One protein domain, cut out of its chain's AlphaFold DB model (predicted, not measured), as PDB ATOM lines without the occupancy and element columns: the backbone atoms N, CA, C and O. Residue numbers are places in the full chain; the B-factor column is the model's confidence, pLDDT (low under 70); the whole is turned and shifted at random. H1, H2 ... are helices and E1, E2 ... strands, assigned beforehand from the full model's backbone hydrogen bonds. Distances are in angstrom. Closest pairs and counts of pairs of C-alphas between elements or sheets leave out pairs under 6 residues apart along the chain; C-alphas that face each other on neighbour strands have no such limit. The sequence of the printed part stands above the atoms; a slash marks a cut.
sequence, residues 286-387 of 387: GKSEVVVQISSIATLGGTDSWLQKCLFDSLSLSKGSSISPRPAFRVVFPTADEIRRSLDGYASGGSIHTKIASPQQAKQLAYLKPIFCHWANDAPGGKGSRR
ATOM      1  N   GLY A 286      90.449  94.762 153.328       84.38
ATOM      2  CA  GLY A 286      90.489  94.203 151.980       84.38
ATOM      3  C   GLY A 286      91.012  95.182 150.938       84.38
ATOM      4  O   GLY A 286      91.489  96.270 151.252       84.38
ATOM      5  N   LYS A 287      90.934  94.768 149.671       87.31
ATOM      6  CA  LYS A 287      91.222  95.651 148.537       87.31
ATOM      7  C   LYS A 287      90.076  96.645 148.378       87.31
ATOM      8  O   LYS A 287      88.916  96.242 148.371       87.31
ATOM      9  N   SER A 288      90.415  97.914 148.204       89.75
ATOM     10  CA  SER A 288      89.458  99.000 148.012       89.75
ATOM     11  C   SER A 288      89.831  99.857 146.803       89.75
ATOM     12  O   SER A 288      90.962  99.822 146.306       89.75
ATOM     13  N   GLU A 289      88.856 100.622 146.322       92.75
ATOM     14  CA  GLU A 289      89.030 101.601 145.257       92.75
ATOM     15  C   GLU A 289      88.571 102.978 145.746       92.75
ATOM     16  O   GLU A 289      87.590 103.091 146.483       92.75
ATOM     17  N   VAL A 290      89.268 104.025 145.313       94.50
ATOM     18  CA  VAL A 290      88.845 105.419 145.452       94.50
ATOM     19  C   VAL A 290      88.468 105.930 144.069       94.50
ATOM     20  O   VAL A 290      89.289 105.940 143.148       94.50
ATOM     21  N   VAL A 291      87.221 106.376 143.940       96.19
ATOM     22  CA  VAL A 291      86.687 106.954 142.707       96.19
ATOM     23  C   VAL A 291      86.589 108.464 142.870       96.19
ATOM     24  O   VAL A 291      85.907 108.961 143.763       96.19
ATOM     25  N   VAL A 292      87.266 109.192 141.990       96.50
ATOM     26  CA  VAL A 292      87.208 110.650 141.895       96.50
ATOM     27  C   VAL A 292      86.388 111.006 140.663       96.50
ATOM     28  O   VAL A 292      86.814 110.745 139.543       96.50
ATOM     29  N   GLN A 293      85.213 111.597 140.853       96.69
ATOM     30  CA  GLN A 293      84.384 112.104 139.761       96.69
ATOM     31  C   GLN A 293      84.437 113.629 139.770       96.69
ATOM     32  O   GLN A 293      84.188 114.254 140.797       96.69
ATOM     33  N   ILE A 294      84.817 114.218 138.637       96.81
ATOM     34  CA  ILE A 294      85.067 115.658 138.504       96.81
ATOM     35  C   ILE A 294      84.661 116.151 137.114       96.81
ATOM     36  O   ILE A 294      84.672 115.392 136.147       96.81
ATOM     37  N   SER A 295      84.331 117.438 137.006       96.56
ATOM     38  CA  SER A 295      84.013 118.111 135.737       96.56
ATOM     39  C   SER A 295      85.169 118.952 135.191       96.56
ATOM     40  O   SER A 295      85.129 119.379 134.041       96.56
ATOM     41  N   SER A 296      86.221 119.188 135.981       96.19
ATOM     42  CA  SER A 296      87.360 120.012 135.575       96.19
ATOM     43  C   SER A 296      88.689 119.466 136.092       96.19
ATOM     44  O   SER A 296      88.782 119.022 137.236       96.19
ATOM     45  N   ILE A 297      89.724 119.517 135.252       95.69
ATOM     46  CA  ILE A 297      91.099 119.132 135.582       95.69
ATOM     47  C   ILE A 297      92.038 120.272 135.176       95.69
ATOM     48  O   ILE A 297      92.235 120.546 133.989       95.69
ATOM     49  N   ALA A 298      92.644 120.913 136.178       93.25
ATOM     50  CA  ALA A 298      93.671 121.937 135.996       93.25
ATOM     51  C   ALA A 298      95.024 121.337 135.555       93.25
ATOM     52  O   ALA A 298      95.174 120.123 135.407       93.25
ATOM     53  N   THR A 299      96.039 122.182 135.364       94.06
ATOM     54  CA  THR A 299      97.419 121.716 135.155       94.06
ATOM     55  C   THR A 299      98.013 121.255 136.494       94.06
ATOM     56  O   THR A 299      98.319 122.078 137.351       94.06
ATOM     57  N   LEU A 300      98.195 119.946 136.665       94.12
ATOM     58  CA  LEU A 300      98.734 119.280 137.860       94.12
ATOM     59  C   LEU A 300     100.261 119.087 137.811       94.12
ATOM     60  O   LEU A 300     100.874 118.690 138.800       94.12
ATOM     61  N   GLY A 301     100.876 119.374 136.660       92.94
ATOM     62  CA  GLY A 301     102.316 119.269 136.425       92.94
ATOM     63  C   GLY A 301     102.694 118.134 135.473       92.94
ATOM     64  O   GLY A 301     101.889 117.263 135.146       92.94
ATOM     65  N   GLY A 302     103.947 118.151 135.007       94.31
ATOM     66  CA  GLY A 302     104.469 117.164 134.051       94.31
ATOM     67  C   GLY A 302     104.765 115.777 134.641       94.31
ATOM     68  O   GLY A 302     105.157 114.885 133.894       94.31
ATOM     69  N   THR A 303     104.602 115.603 135.953       95.50
ATOM     70  CA  THR A 303     104.681 114.324 136.674       95.50
ATOM     71  C   THR A 303     103.458 114.185 137.576       95.50
ATOM     72  O   THR A 303     102.801 115.176 137.891       95.50
ATOM     73  N   ASP A 304     103.163 112.971 138.028       95.50
ATOM     74  CA  ASP A 304     102.026 112.690 138.907       95.50
ATOM     75  C   ASP A 304     102.331 112.951 140.394       95.50
ATOM     76  O   ASP A 304     101.534 112.597 141.256       95.50
ATOM     77  N   SER A 305     103.456 113.599 140.728       95.44
ATOM     78  CA  SER A 305     103.917 113.736 142.117       95.44
ATOM     79  C   SER A 305     102.901 114.436 143.019       95.44
ATOM     80  O   SER A 305     102.701 113.996 144.147       95.44
ATOM     81  N   TRP A 306     102.265 115.516 142.555       94.31
ATOM     82  CA  TRP A 306     101.222 116.189 143.338       94.31
ATOM     83  C   TRP A 306      99.984 115.297 143.491       94.31
ATOM     84  O   TRP A 306      99.446 115.151 144.588       94.31
ATOM     85  N   LEU A 307      99.573 114.639 142.405       94.88
ATOM     86  CA  LEU A 307      98.414 113.754 142.399       94.88
ATOM     87  C   LEU A 307      98.607 112.573 143.362       94.88
ATOM     88  O   LEU A 307      97.755 112.344 144.214       94.88
ATOM     89  N   GLN A 308      99.742 111.877 143.276       94.69
ATOM     90  CA  GLN A 308     100.058 110.722 144.116       94.69
ATOM     91  C   GLN A 308     100.321 111.128 145.565       94.69
ATOM     92  O   GLN A 308      99.649 110.635 146.467       94.69
ATOM     93  N   LYS A 309     101.283 112.032 145.791       91.75
ATOM     94  CA  LYS A 309     101.835 112.301 147.130       91.75
ATOM     95  C   LYS A 309     101.009 113.282 147.956       91.75
ATOM     96  O   LYS A 309     101.156 113.327 149.175       91.75
ATOM     97  N   CYS A 310     100.169 114.097 147.316       91.88
ATOM     98  CA  CYS A 310      99.293 115.030 148.024       91.88
ATOM     99  C   CYS A 310      97.854 114.524 148.027       91.88
ATOM    100  O   CYS A 310      97.326 114.205 149.094       91.88
ATOM    101  N   LEU A 311      97.213 114.433 146.858       93.44
ATOM    102  CA  LEU A 311      95.784 114.127 146.795       93.44
ATOM    103  C   LEU A 311      95.495 112.654 147.130       93.44
ATOM    104  O   LEU A 311      94.749 112.374 148.065       93.44
ATOM    105  N   PHE A 312      96.104 111.708 146.415       95.19
ATOM    106  CA  PHE A 312      95.815 110.278 146.566       95.19
ATOM    107  C   PHE A 312      96.316 109.710 147.893       95.19
ATOM    108  O   PHE A 312      95.590 108.956 148.537       95.19
ATOM    109  N   ASP A 313      97.497 110.107 148.367       93.12
ATOM    110  CA  ASP A 313      97.968 109.723 149.703       93.12
ATOM    111  C   ASP A 313      97.013 110.223 150.805       93.12
ATOM    112  O   ASP A 313      96.793 109.526 151.794       93.12
ATOM    113  N   SER A 314      96.388 111.394 150.627       93.12
ATOM    114  CA  SER A 314      95.381 111.907 151.569       93.12
ATOM    115  C   SER A 314      94.065 111.133 151.508       93.12
ATOM    116  O   SER A 314      93.471 110.866 152.550       93.12
ATOM    117  N   LEU A 315      93.641 110.740 150.304       93.56
ATOM    118  CA  LEU A 315      92.447 109.924 150.061       93.56
ATOM    119  C   LEU A 315      92.618 108.448 150.453       93.56
ATOM    120  O   LEU A 315      91.631 107.734 150.585       93.56
ATOM    121  N   SER A 316      93.856 107.981 150.635       91.94
ATOM    122  CA  SER A 316      94.164 106.588 150.994       91.94
ATOM    123  C   SER A 316      93.957 106.273 152.478       91.94
ATOM    124  O   SER A 316      94.153 105.132 152.889       91.94
ATOM    125  N   LEU A 317      93.642 107.274 153.304       90.25
ATOM    126  CA  LEU A 317      93.561 107.103 154.752       90.25
ATOM    127  C   LEU A 317      92.175 106.657 155.197       90.25
ATOM    128  O   LEU A 317      91.163 107.011 154.607       90.25
ATOM    129  N   SER A 318      92.155 105.904 156.287       88.94
ATOM    130  CA  SER A 318      90.952 105.390 156.929       88.94
ATOM    131  C   SER A 318      91.231 105.098 158.402       88.94
ATOM    132  O   SER A 318      92.395 105.047 158.826       88.94
ATOM    133  N   LYS A 319      90.181 104.872 159.196       86.31
ATOM    134  CA  LYS A 319      90.346 104.361 160.560       86.31
ATOM    135  C   LYS A 319      90.936 102.950 160.483       86.31
ATOM    136  O   LYS A 319      90.324 102.055 159.909       86.31
ATOM    137  N   GLY A 320      92.133 102.760 161.044       74.62
ATOM    138  CA  GLY A 320      92.853 101.479 160.994       74.62
ATOM    139  C   GLY A 320      93.650 101.231 159.705       74.62
ATOM    140  O   GLY A 320      93.904 100.077 159.362       74.62
ATOM    141  N   SER A 321      94.067 102.285 158.985       67.69
ATOM    142  CA  SER A 321      94.753 102.148 157.684       67.69
ATOM    143  C   SER A 321      96.055 101.330 157.708       67.69
ATOM    144  O   SER A 321      96.516 100.931 156.645       67.69
ATOM    145  N   SER A 322      96.652 101.048 158.872       65.25
ATOM    146  CA  SER A 322      97.826 100.165 158.993       65.25
ATOM    147  C   SER A 322      97.548  98.710 158.592       65.25
ATOM    148  O   SER A 322      98.488  97.949 158.380       65.25
ATOM    149  N   ILE A 323      96.274  98.324 158.478       64.12
ATOM    150  CA  ILE A 323      95.833  96.946 158.215       64.12
ATOM    151  C   ILE A 323      95.446  96.740 156.736       64.12
ATOM    152  O   ILE A 323      95.333  95.606 156.277       64.12
ATOM    153  N   SER A 324      95.249  97.816 155.963       71.12
ATOM    154  CA  SER A 324      94.710  97.741 154.596       71.12
ATOM    155  C   SER A 324      95.727  98.173 153.532       71.12
ATOM    156  O   SER A 324      96.486  99.116 153.760       71.12
ATOM    157  N   PRO A 325      95.755  97.522 152.352       84.12
ATOM    158  CA  PRO A 325      96.598  97.955 151.241       84.12
ATOM    159  C   PRO A 325      96.157  99.328 150.713       84.12
ATOM    160  O   PRO A 325      94.995  99.712 150.845       84.12
ATOM    161  N   ARG A 326      97.076 100.047 150.054       89.56
ATOM    162  CA  ARG A 326      96.753 101.299 149.347       89.56
ATOM    163  C   ARG A 326      95.633 101.042 148.318       89.56
ATOM    164  O   ARG A 326      95.766 100.091 147.542       89.56
ATOM    165  N   PRO A 327      94.570 101.867 148.277       92.44
ATOM    166  CA  PRO A 327      93.477 101.679 147.329       92.44
ATOM    167  C   PRO A 327      93.923 101.907 145.881       92.44
ATOM    168  O   PRO A 327      94.867 102.655 145.612       92.44
ATOM    169  N   ALA A 328      93.205 101.297 144.937       94.56
ATOM    170  CA  ALA A 328      93.321 101.662 143.528       94.56
ATOM    171  C   ALA A 328      92.565 102.971 143.257       94.56
ATOM    172  O   ALA A 328      91.492 103.199 143.808       94.56
ATOM    173  N   PHE A 329      93.108 103.823 142.390       96.31
ATOM    174  CA  PHE A 329      92.518 105.122 142.071       96.31
ATOM    175  C   PHE A 329      91.907 105.123 140.678       96.31
ATOM    176  O   PHE A 329      92.546 104.697 139.713       96.31
ATOM    177  N   ARG A 330      90.679 105.632 140.577       97.19
ATOM    178  CA  ARG A 330      89.935 105.803 139.326       97.19
ATOM    179  C   ARG A 330      89.433 107.233 139.219       97.19
ATOM    180  O   ARG A 330      88.961 107.793 140.206       97.19
ATOM    181  N   VAL A 331      89.514 107.813 138.027       96.75
ATOM    182  CA  VAL A 331      89.029 109.167 137.751       96.75
ATOM    183  C   VAL A 331      87.935 109.092 136.697       96.75
ATOM    184  O   VAL A 331      88.211 108.778 135.545       96.75
ATOM    185  N   VAL A 332      86.694 109.373 137.078       97.44
ATOM    186  CA  VAL A 332      85.568 109.438 136.143       97.44
ATOM    187  C   VAL A 332      85.565 110.813 135.486       97.44
ATOM    188  O   VAL A 332      85.384 111.828 136.164       97.44
ATOM    189  N   PHE A 333      85.771 110.834 134.171       96.00
ATOM    190  CA  PHE A 333      85.780 112.048 133.359       96.00
ATOM    191  C   PHE A 333      85.211 111.728 131.968       96.00
ATOM    192  O   PHE A 333      85.625 110.735 131.367       96.00
ATOM    193  N   PRO A 334      84.259 112.521 131.447       94.50
ATOM    194  CA  PRO A 334      83.571 112.177 130.211       94.50
ATOM    195  C   PRO A 334      84.491 112.309 128.992       94.50
ATOM    196  O   PRO A 334      85.333 113.205 128.893       94.50
ATOM    197  N   THR A 335      84.299 111.416 128.030       93.00
ATOM    198  CA  THR A 335      84.948 111.487 126.719       93.00
ATOM    199  C   THR A 335      84.221 112.456 125.786       93.00
ATOM    200  O   THR A 335      83.040 112.751 125.957       93.00
ATOM    201  N   ALA A 336      84.908 112.918 124.736       92.25
ATOM    202  CA  ALA A 336      84.295 113.773 123.715       92.25
ATOM    203  C   ALA A 336      83.080 113.115 123.032       92.25
ATOM    204  O   ALA A 336      82.142 113.800 122.638       92.25
ATOM    205  N   ASP A 337      83.094 111.789 122.901       92.69
ATOM    206  CA  ASP A 337      82.015 111.023 122.284       92.69
ATOM    207  C   ASP A 337      80.812 110.839 123.229       92.69
ATOM    208  O   ASP A 337      79.673 110.942 122.782       92.69
ATOM    209  N   GLU A 338      81.044 110.674 124.536       94.00
ATOM    210  CA  GLU A 338      79.975 110.725 125.550       94.00
ATOM    211  C   GLU A 338      79.338 112.117 125.630       94.00
ATOM    212  O   GLU A 338      78.120 112.223 125.722       94.00
ATOM    213  N   ILE A 339      80.134 113.189 125.523       94.75
ATOM    214  CA  ILE A 339      79.611 114.561 125.432       94.75
ATOM    215  C   ILE A 339      78.784 114.729 124.156       94.75
ATOM    216  O   ILE A 339      77.677 115.242 124.203       94.75
ATOM    217  N   ARG A 340      79.275 114.265 123.002       94.94
ATOM    218  CA  ARG A 340      78.534 114.343 121.732       94.94
ATOM    219  C   ARG A 340      77.167 113.646 121.807       94.94
ATOM    220  O   ARG A 340      76.242 114.078 121.125       94.94
ATOM    221  N   ARG A 341      77.058 112.563 122.585       93.38
ATOM    222  CA  ARG A 341      75.828 111.780 122.790       93.38
ATOM    223  C   ARG A 341      74.970 112.229 123.978       93.38
ATOM    224  O   ARG A 341      73.920 111.627 124.193       93.38
ATOM    225  N   SER A 342      75.397 113.214 124.767       94.75
ATOM    226  CA  SER A 342      74.598 113.701 125.894       94.75
ATOM    227  C   SER A 342      73.309 114.376 125.408       94.75
ATOM    228  O   SER A 342      73.160 114.678 124.224       94.75
ATOM    229  N   LEU A 343      72.388 114.649 126.337       95.50
ATOM    230  CA  LEU A 343      71.097 115.284 126.044       95.50
ATOM    231  C   LEU A 343      71.247 116.630 125.312       95.50
ATOM    232  O   LEU A 343      70.517 116.884 124.360       95.50
ATOM    233  N   ASP A 344      72.239 117.444 125.693       95.88
ATOM    234  CA  ASP A 344      72.524 118.731 125.036       95.88
ATOM    235  C   ASP A 344      73.705 118.653 124.043       95.88
ATOM    236  O   ASP A 344      74.205 119.675 123.558       95.88
ATOM    237  N   GLY A 345      74.208 117.448 123.761       95.31
ATOM    238  CA  GLY A 345      75.379 117.214 122.921       95.31
ATOM    239  C   GLY A 345      76.603 118.043 123.341       95.31
ATOM    240  O   GLY A 345      76.918 118.229 124.519       95.31
ATOM    241  N   TYR A 346      77.303 118.614 122.356       95.88
ATOM    242  CA  TYR A 346      78.503 119.421 122.611       95.88
ATOM    243  C   TYR A 346      78.270 120.650 123.501       95.88
ATOM    244  O   TYR A 346      79.230 121.121 124.116       95.88
ATOM    245  N   ALA A 347      77.032 121.135 123.652       95.12
ATOM    246  CA  ALA A 347      76.738 122.231 124.573       95.12
ATOM    247  C   ALA A 347      77.006 121.844 126.042       95.12
ATOM    248  O   ALA A 347      77.447 122.694 126.827       95.12
ATOM    249  N   SER A 348      76.856 120.564 126.417       94.00
ATOM    250  CA  SER A 348      77.264 120.061 127.741       94.00
ATOM    251  C   SER A 348      78.772 120.225 127.979       94.00
ATOM    252  O   SER A 348      79.205 120.470 129.105       94.00
ATOM    253  N   GLY A 349      79.580 120.162 126.913       93.75
ATOM    254  CA  GLY A 349      81.038 120.282 126.971       93.75
ATOM    255  C   GLY A 349      81.534 121.628 127.499       93.75
ATOM    256  O   GLY A 349      82.598 121.678 128.101       93.75
ATOM    257  N   GLY A 350      80.744 122.701 127.381       92.25
ATOM    258  CA  GLY A 350      81.095 124.014 127.941       92.25
ATOM    259  C   GLY A 350      81.192 124.045 129.473       92.25
ATOM    260  O   GLY A 350      81.699 125.011 130.026       92.25
ATOM    261  N   SER A 351      80.716 123.003 130.161       91.06
ATOM    262  CA  SER A 351      80.836 122.849 131.618       91.06
ATOM    263  C   SER A 351      81.904 121.811 132.012       91.06
ATOM    264  O   SER A 351      82.125 121.581 133.201       91.06
ATOM    265  N   ILE A 352      82.591 121.202 131.035       94.06
ATOM    266  CA  ILE A 352      83.602 120.157 131.227       94.06
ATOM    267  C   ILE A 352      84.963 120.645 130.729       94.06
ATOM    268  O   ILE A 352      85.145 120.924 129.547       94.06
ATOM    269  N   HIS A 353      85.954 120.703 131.616       93.50
ATOM    270  CA  HIS A 353      87.201 121.407 131.326       93.50
ATOM    271  C   HIS A 353      88.441 120.547 131.556       93.50
ATOM    272  O   HIS A 353      88.749 120.119 132.663       93.50
ATOM    273  N   THR A 354      89.237 120.361 130.511       92.81
ATOM    274  CA  THR A 354      90.631 119.934 130.637       92.81
ATOM    275  C   THR A 354      91.425 120.504 129.470       92.81
ATOM    276  O   THR A 354      90.912 120.617 128.357       92.81
ATOM    277  N   LYS A 355      92.667 120.925 129.717       90.75
ATOM    278  CA  LYS A 355      93.544 121.483 128.682       90.75
ATOM    279  C   LYS A 355      94.634 120.471 128.353       90.75
ATOM    280  O   LYS A 355      95.215 119.890 129.263       90.75
ATOM    281  N   ILE A 356      94.925 120.308 127.064       91.62
ATOM    282  CA  ILE A 356      95.953 119.393 126.532       91.62
ATOM    283  C   ILE A 356      96.961 120.104 125.613       91.62
ATOM    284  O   ILE A 356      97.679 119.460 124.856       91.62
ATOM    285  N   ALA A 357      96.994 121.437 125.654       93.19
ATOM    286  CA  ALA A 357      97.711 122.265 124.687       93.19
ATOM    287  C   ALA A 357      99.204 122.441 125.011       93.19
ATOM    288  O   ALA A 357     100.005 122.654 124.105       93.19
ATOM    289  N   SER A 358      99.600 122.373 126.286       95.44
ATOM    290  CA  SER A 358     101.002 122.551 126.687       95.44
ATOM    291  C   SER A 358     101.760 121.217 126.800       95.44
ATOM    292  O   SER A 358     101.153 120.182 127.090       95.44
ATOM    293  N   PRO A 359     103.105 121.211 126.693       95.44
ATOM    294  CA  PRO A 359     103.904 120.002 126.920       95.44
ATOM    295  C   PRO A 359     103.695 119.373 128.306       95.44
ATOM    296  O   PRO A 359     103.746 118.154 128.458       95.44
ATOM    297  N   GLN A 360     103.439 120.194 129.332       94.50
ATOM    298  CA  GLN A 360     103.119 119.711 130.679       94.50
ATOM    299  C   GLN A 360     101.766 118.998 130.706       94.50
ATOM    300  O   GLN A 360     101.651 117.936 131.307       94.50
ATOM    301  N   GLN A 361     100.766 119.546 130.015       95.69
ATOM    302  CA  GLN A 361      99.436 118.953 129.919       95.69
ATOM    303  C   GLN A 361      99.434 117.648 129.112       95.69
ATOM    304  O   GLN A 361      98.741 116.703 129.476       95.69
ATOM    305  N   ALA A 362     100.260 117.550 128.067       95.12
ATOM    306  CA  ALA A 362     100.445 116.304 127.324       95.12
ATOM    307  C   ALA A 362     101.046 115.195 128.210       95.12
ATOM    308  O   ALA A 362     100.547 114.068 128.226       95.12
ATOM    309  N   LYS A 363     102.075 115.520 129.009       96.12
ATOM    310  CA  LYS A 363     102.633 114.591 130.012       96.12
ATOM    311  C   LYS A 363     101.604 114.220 131.081       96.12
ATOM    312  O   LYS A 363     101.518 113.058 131.465       96.12
ATOM    313  N   GLN A 364     100.795 115.185 131.511       96.81
ATOM    314  CA  GLN A 364      99.689 114.953 132.431       96.81
ATOM    315  C   GLN A 364      98.660 113.969 131.891       96.81
ATOM    316  O   GLN A 364      98.282 113.026 132.584       96.81
ATOM    317  N   LEU A 365      98.250 114.129 130.636       95.38
ATOM    318  CA  LEU A 365      97.342 113.186 129.999       95.38
ATOM    319  C   LEU A 365      97.933 111.770 129.975       95.38
ATOM    320  O   LEU A 365      97.203 110.812 130.210       95.38
ATOM    321  N   ALA A 366      99.243 111.629 129.749       96.00
ATOM    322  CA  ALA A 366      99.900 110.326 129.712       96.00
ATOM    323  C   ALA A 366      99.782 109.556 131.041       96.00
ATOM    324  O   ALA A 366      99.499 108.359 131.004       96.00
ATOM    325  N   TYR A 367      99.935 110.219 132.198       96.06
ATOM    326  CA  TYR A 367      99.779 109.554 133.501       96.06
ATOM    327  C   TYR A 367      98.325 109.470 133.994       96.06
ATOM    328  O   TYR A 367      98.022 108.613 134.819       96.06
ATOM    329  N   LEU A 368      97.409 110.312 133.499       96.38
ATOM    330  CA  LEU A 368      95.979 110.224 133.836       96.38
ATOM    331  C   LEU A 368      95.244 109.152 133.021       96.38
ATOM    332  O   LEU A 368      94.342 108.492 133.535       96.38
ATOM    333  N   LYS A 369      95.638 108.937 131.761       94.94
ATOM    334  CA  LYS A 369      94.964 108.008 130.840       94.94
ATOM    335  C   LYS A 369      94.746 106.594 131.412       94.94
ATOM    336  O   LYS A 369      93.651 106.076 131.214       94.94
ATOM    337  N   PRO A 370      95.695 105.965 132.138       95.94
ATOM    338  CA  PRO A 370      95.495 104.625 132.702       95.94
ATOM    339  C   PRO A 370      94.437 104.551 133.813       95.94
ATOM    340  O   PRO A 370      93.904 103.472 134.077       95.94
ATOM    341  N   ILE A 371      94.154 105.673 134.480       96.00
ATOM    342  CA  ILE A 371      93.208 105.744 135.601       96.00
ATOM    343  C   ILE A 371      91.877 106.389 135.215       96.00
ATOM    344  O   ILE A 371      90.960 106.389 136.037       96.00
ATOM    345  N   PHE A 372      91.742 106.907 133.991       95.38
ATOM    346  CA  PHE A 372      90.475 107.439 133.511       95.38
ATOM    347  C   PHE A 372      89.423 106.346 133.319       95.38
ATOM    348  O   PHE A 372      89.688 105.252 132.819       95.38
ATOM    349  N   CYS A 373      88.204 106.693 133.708       95.19
ATOM    350  CA  CYS A 373      87.001 105.901 133.562       95.19
ATOM    351  C   CYS A 373      85.927 106.722 132.849       95.19
ATOM    352  O   CYS A 373      85.834 107.937 133.018       95.19
ATOM    353  N   HIS A 374      85.109 106.015 132.077       93.31
ATOM    354  CA  HIS A 374      83.965 106.566 131.366       93.31
ATOM    355  C   HIS A 374      82.890 107.092 132.323       93.31
ATOM    356  O   HIS A 374      82.700 106.537 133.405       93.31
ATOM    357  N   TRP A 375      82.172 108.131 131.893       92.88
ATOM    358  CA  TRP A 375      81.011 108.660 132.612       92.88
ATOM    359  C   TRP A 375      79.774 107.781 132.399       92.88
ATOM    360  O   TRP A 375      79.180 107.304 133.363       92.88
ATOM    361  N   ALA A 376      79.406 107.542 131.139       83.75
ATOM    362  CA  ALA A 376      78.239 106.749 130.758       83.75
ATOM    363  C   ALA A 376      78.616 105.296 130.434       83.75
ATOM    364  O   ALA A 376      77.818 104.386 130.665       83.75
ATOM    365  N   ASN A 377      79.841 105.069 129.936       77.81
ATOM    366  CA  ASN A 377      80.342 103.752 129.510       77.81
ATOM    367  C   ASN A 377      79.428 103.076 128.460       77.81
ATOM    368  O   ASN A 377      79.299 101.854 128.414       77.81
ATOM    369  N   ASP A 378      78.796 103.892 127.616       70.62
ATOM    370  CA  ASP A 378      77.828 103.522 126.576       70.62
ATOM    371  C   ASP A 378      78.463 103.413 125.173       70.62
ATOM    372  O   ASP A 378      77.772 103.201 124.176       70.62
ATOM    373  N   ALA A 379      79.787 103.566 125.074       64.06
ATOM    374  CA  ALA A 379      80.511 103.447 123.814       64.06
ATOM    375  C   ALA A 379      80.454 102.001 123.263       64.06
ATOM    376  O   ALA A 379      80.407 101.055 124.050       64.06
ATOM    377  N   PRO A 380      80.571 101.782 121.935       58.03
ATOM    378  CA  PRO A 380      80.489 100.452 121.306       58.03
ATOM    379  C   PRO A 380      81.493  99.391 121.811       58.03
ATOM    380  O   PRO A 380      81.326  98.209 121.529       58.03
ATOM    381  N   GLY A 381      82.533  99.795 122.553       61.72
ATOM    382  CA  GLY A 381      83.494  98.910 123.233       61.72
ATOM    383  C   GLY A 381      83.466  98.997 124.765       61.72
ATOM    384  O   GLY A 381      84.327  98.413 125.427       61.72
ATOM    385  N   GLY A 382      82.513  99.735 125.339       58.50
ATOM    386  CA  GLY A 382      82.308  99.820 126.777       58.50
ATOM    387  C   GLY A 382      81.964  98.439 127.317       58.50
ATOM    388  O   GLY A 382      81.043  97.777 126.835       58.50
ATOM    389  N   LYS A 383      82.718  97.957 128.311       55.47
ATOM    390  CA  LYS A 383      82.336  96.736 129.027       55.47
ATOM    391  C   LYS A 383      81.048  97.058 129.772       55.47
ATOM    392  O   LYS A 383      81.103  97.642 130.852       55.47
ATOM    393  N   GLY A 384      79.906  96.734 129.168       44.34
ATOM    394  CA  GLY A 384      78.604  96.914 129.790       44.34
ATOM    395  C   GLY A 384      78.625  96.290 131.180       44.34
ATOM    396  O   GLY A 384      79.047  95.143 131.348       44.34
ATOM    397  N   SER A 385      78.215  97.068 132.180       40.56
ATOM    398  CA  SER A 385      77.944  96.560 133.519       40.56
ATOM    399  C   SER A 385      76.912  95.438 133.377       40.56
ATOM    400  O   SER A 385      75.729  95.692 133.164       40.56
ATOM    401  N   ARG A 386      77.361  94.178 133.434       30.69
ATOM    402  CA  ARG A 386      76.462  93.049 133.684       30.69
ATOM    403  C   ARG A 386      75.942  93.247 135.107       30.69
ATOM    404  O   ARG A 386      76.679  92.984 136.054       30.69
ATOM    405  N   ARG A 387      74.736  93.798 135.241       31.83
ATOM    406  CA  ARG A 387      73.986  93.833 136.502       31.83
ATOM    407  C   ARG A 387      73.198  92.548 136.716       31.83
ATOM    408  O   ARG A 387      72.617  92.030 135.736       31.83
TER     409      ARG A 387
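AT A GLANCE: This is residues 286 to 387 of the 387 residues of an uncharacterized protein of Verticillium dahliae (UniProt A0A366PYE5). Look first for two parallel strands side by side, E1 and E2, in the middle of a flat domain, with H1 and residues 368 to 371 of H4 near them and H2 and H3 as a small head at one end. The 102 printed residues, under half in named elements, run E1, H1, E2, H2, H3, H4, mixed in class. The whole is only just loose, close to compact: radius of gyration of the C-alphas 15.7 A, spans 46 by 40 by 21 A.

IN THESE COORDINATES: Find E1, residues 289 to 293, from (89.030, 101.601, 145.257), and E2, 328 to 332. H1 is 305 to 315, 14.5 A; H2 336 to 340; H3 346 to 349; H4, 359 to 371, 19.8 A, ends at (93.208, 105.744, 135.601).

HOW THE PARTS SIT: E1 and E2 are parallel neighbours, with N 290 and O 328 within hydrogen-bond range at 2.8 A. E1, H1, E2 form a strand-helix-strand unit, parallel strands with a helix between, its crossover right-handed. C-alphas 330 and 371, the closest of E2 and H4, are 5.0 A apart. H2 and H3 touch, C-alphas 340 and 346 closest at 5.2 A. Pairs O i to N i+4 are within hydrogen-bond range throughout H2, in 5 of 7 in H1 and 7 of 9 in H4; H3 is too short.

THE WHOLE: The printed part has no cut; links E1 to H1 and H1 to E2 are long. Residues 321 to 323 and 379 to 387 have pLDDT under 70.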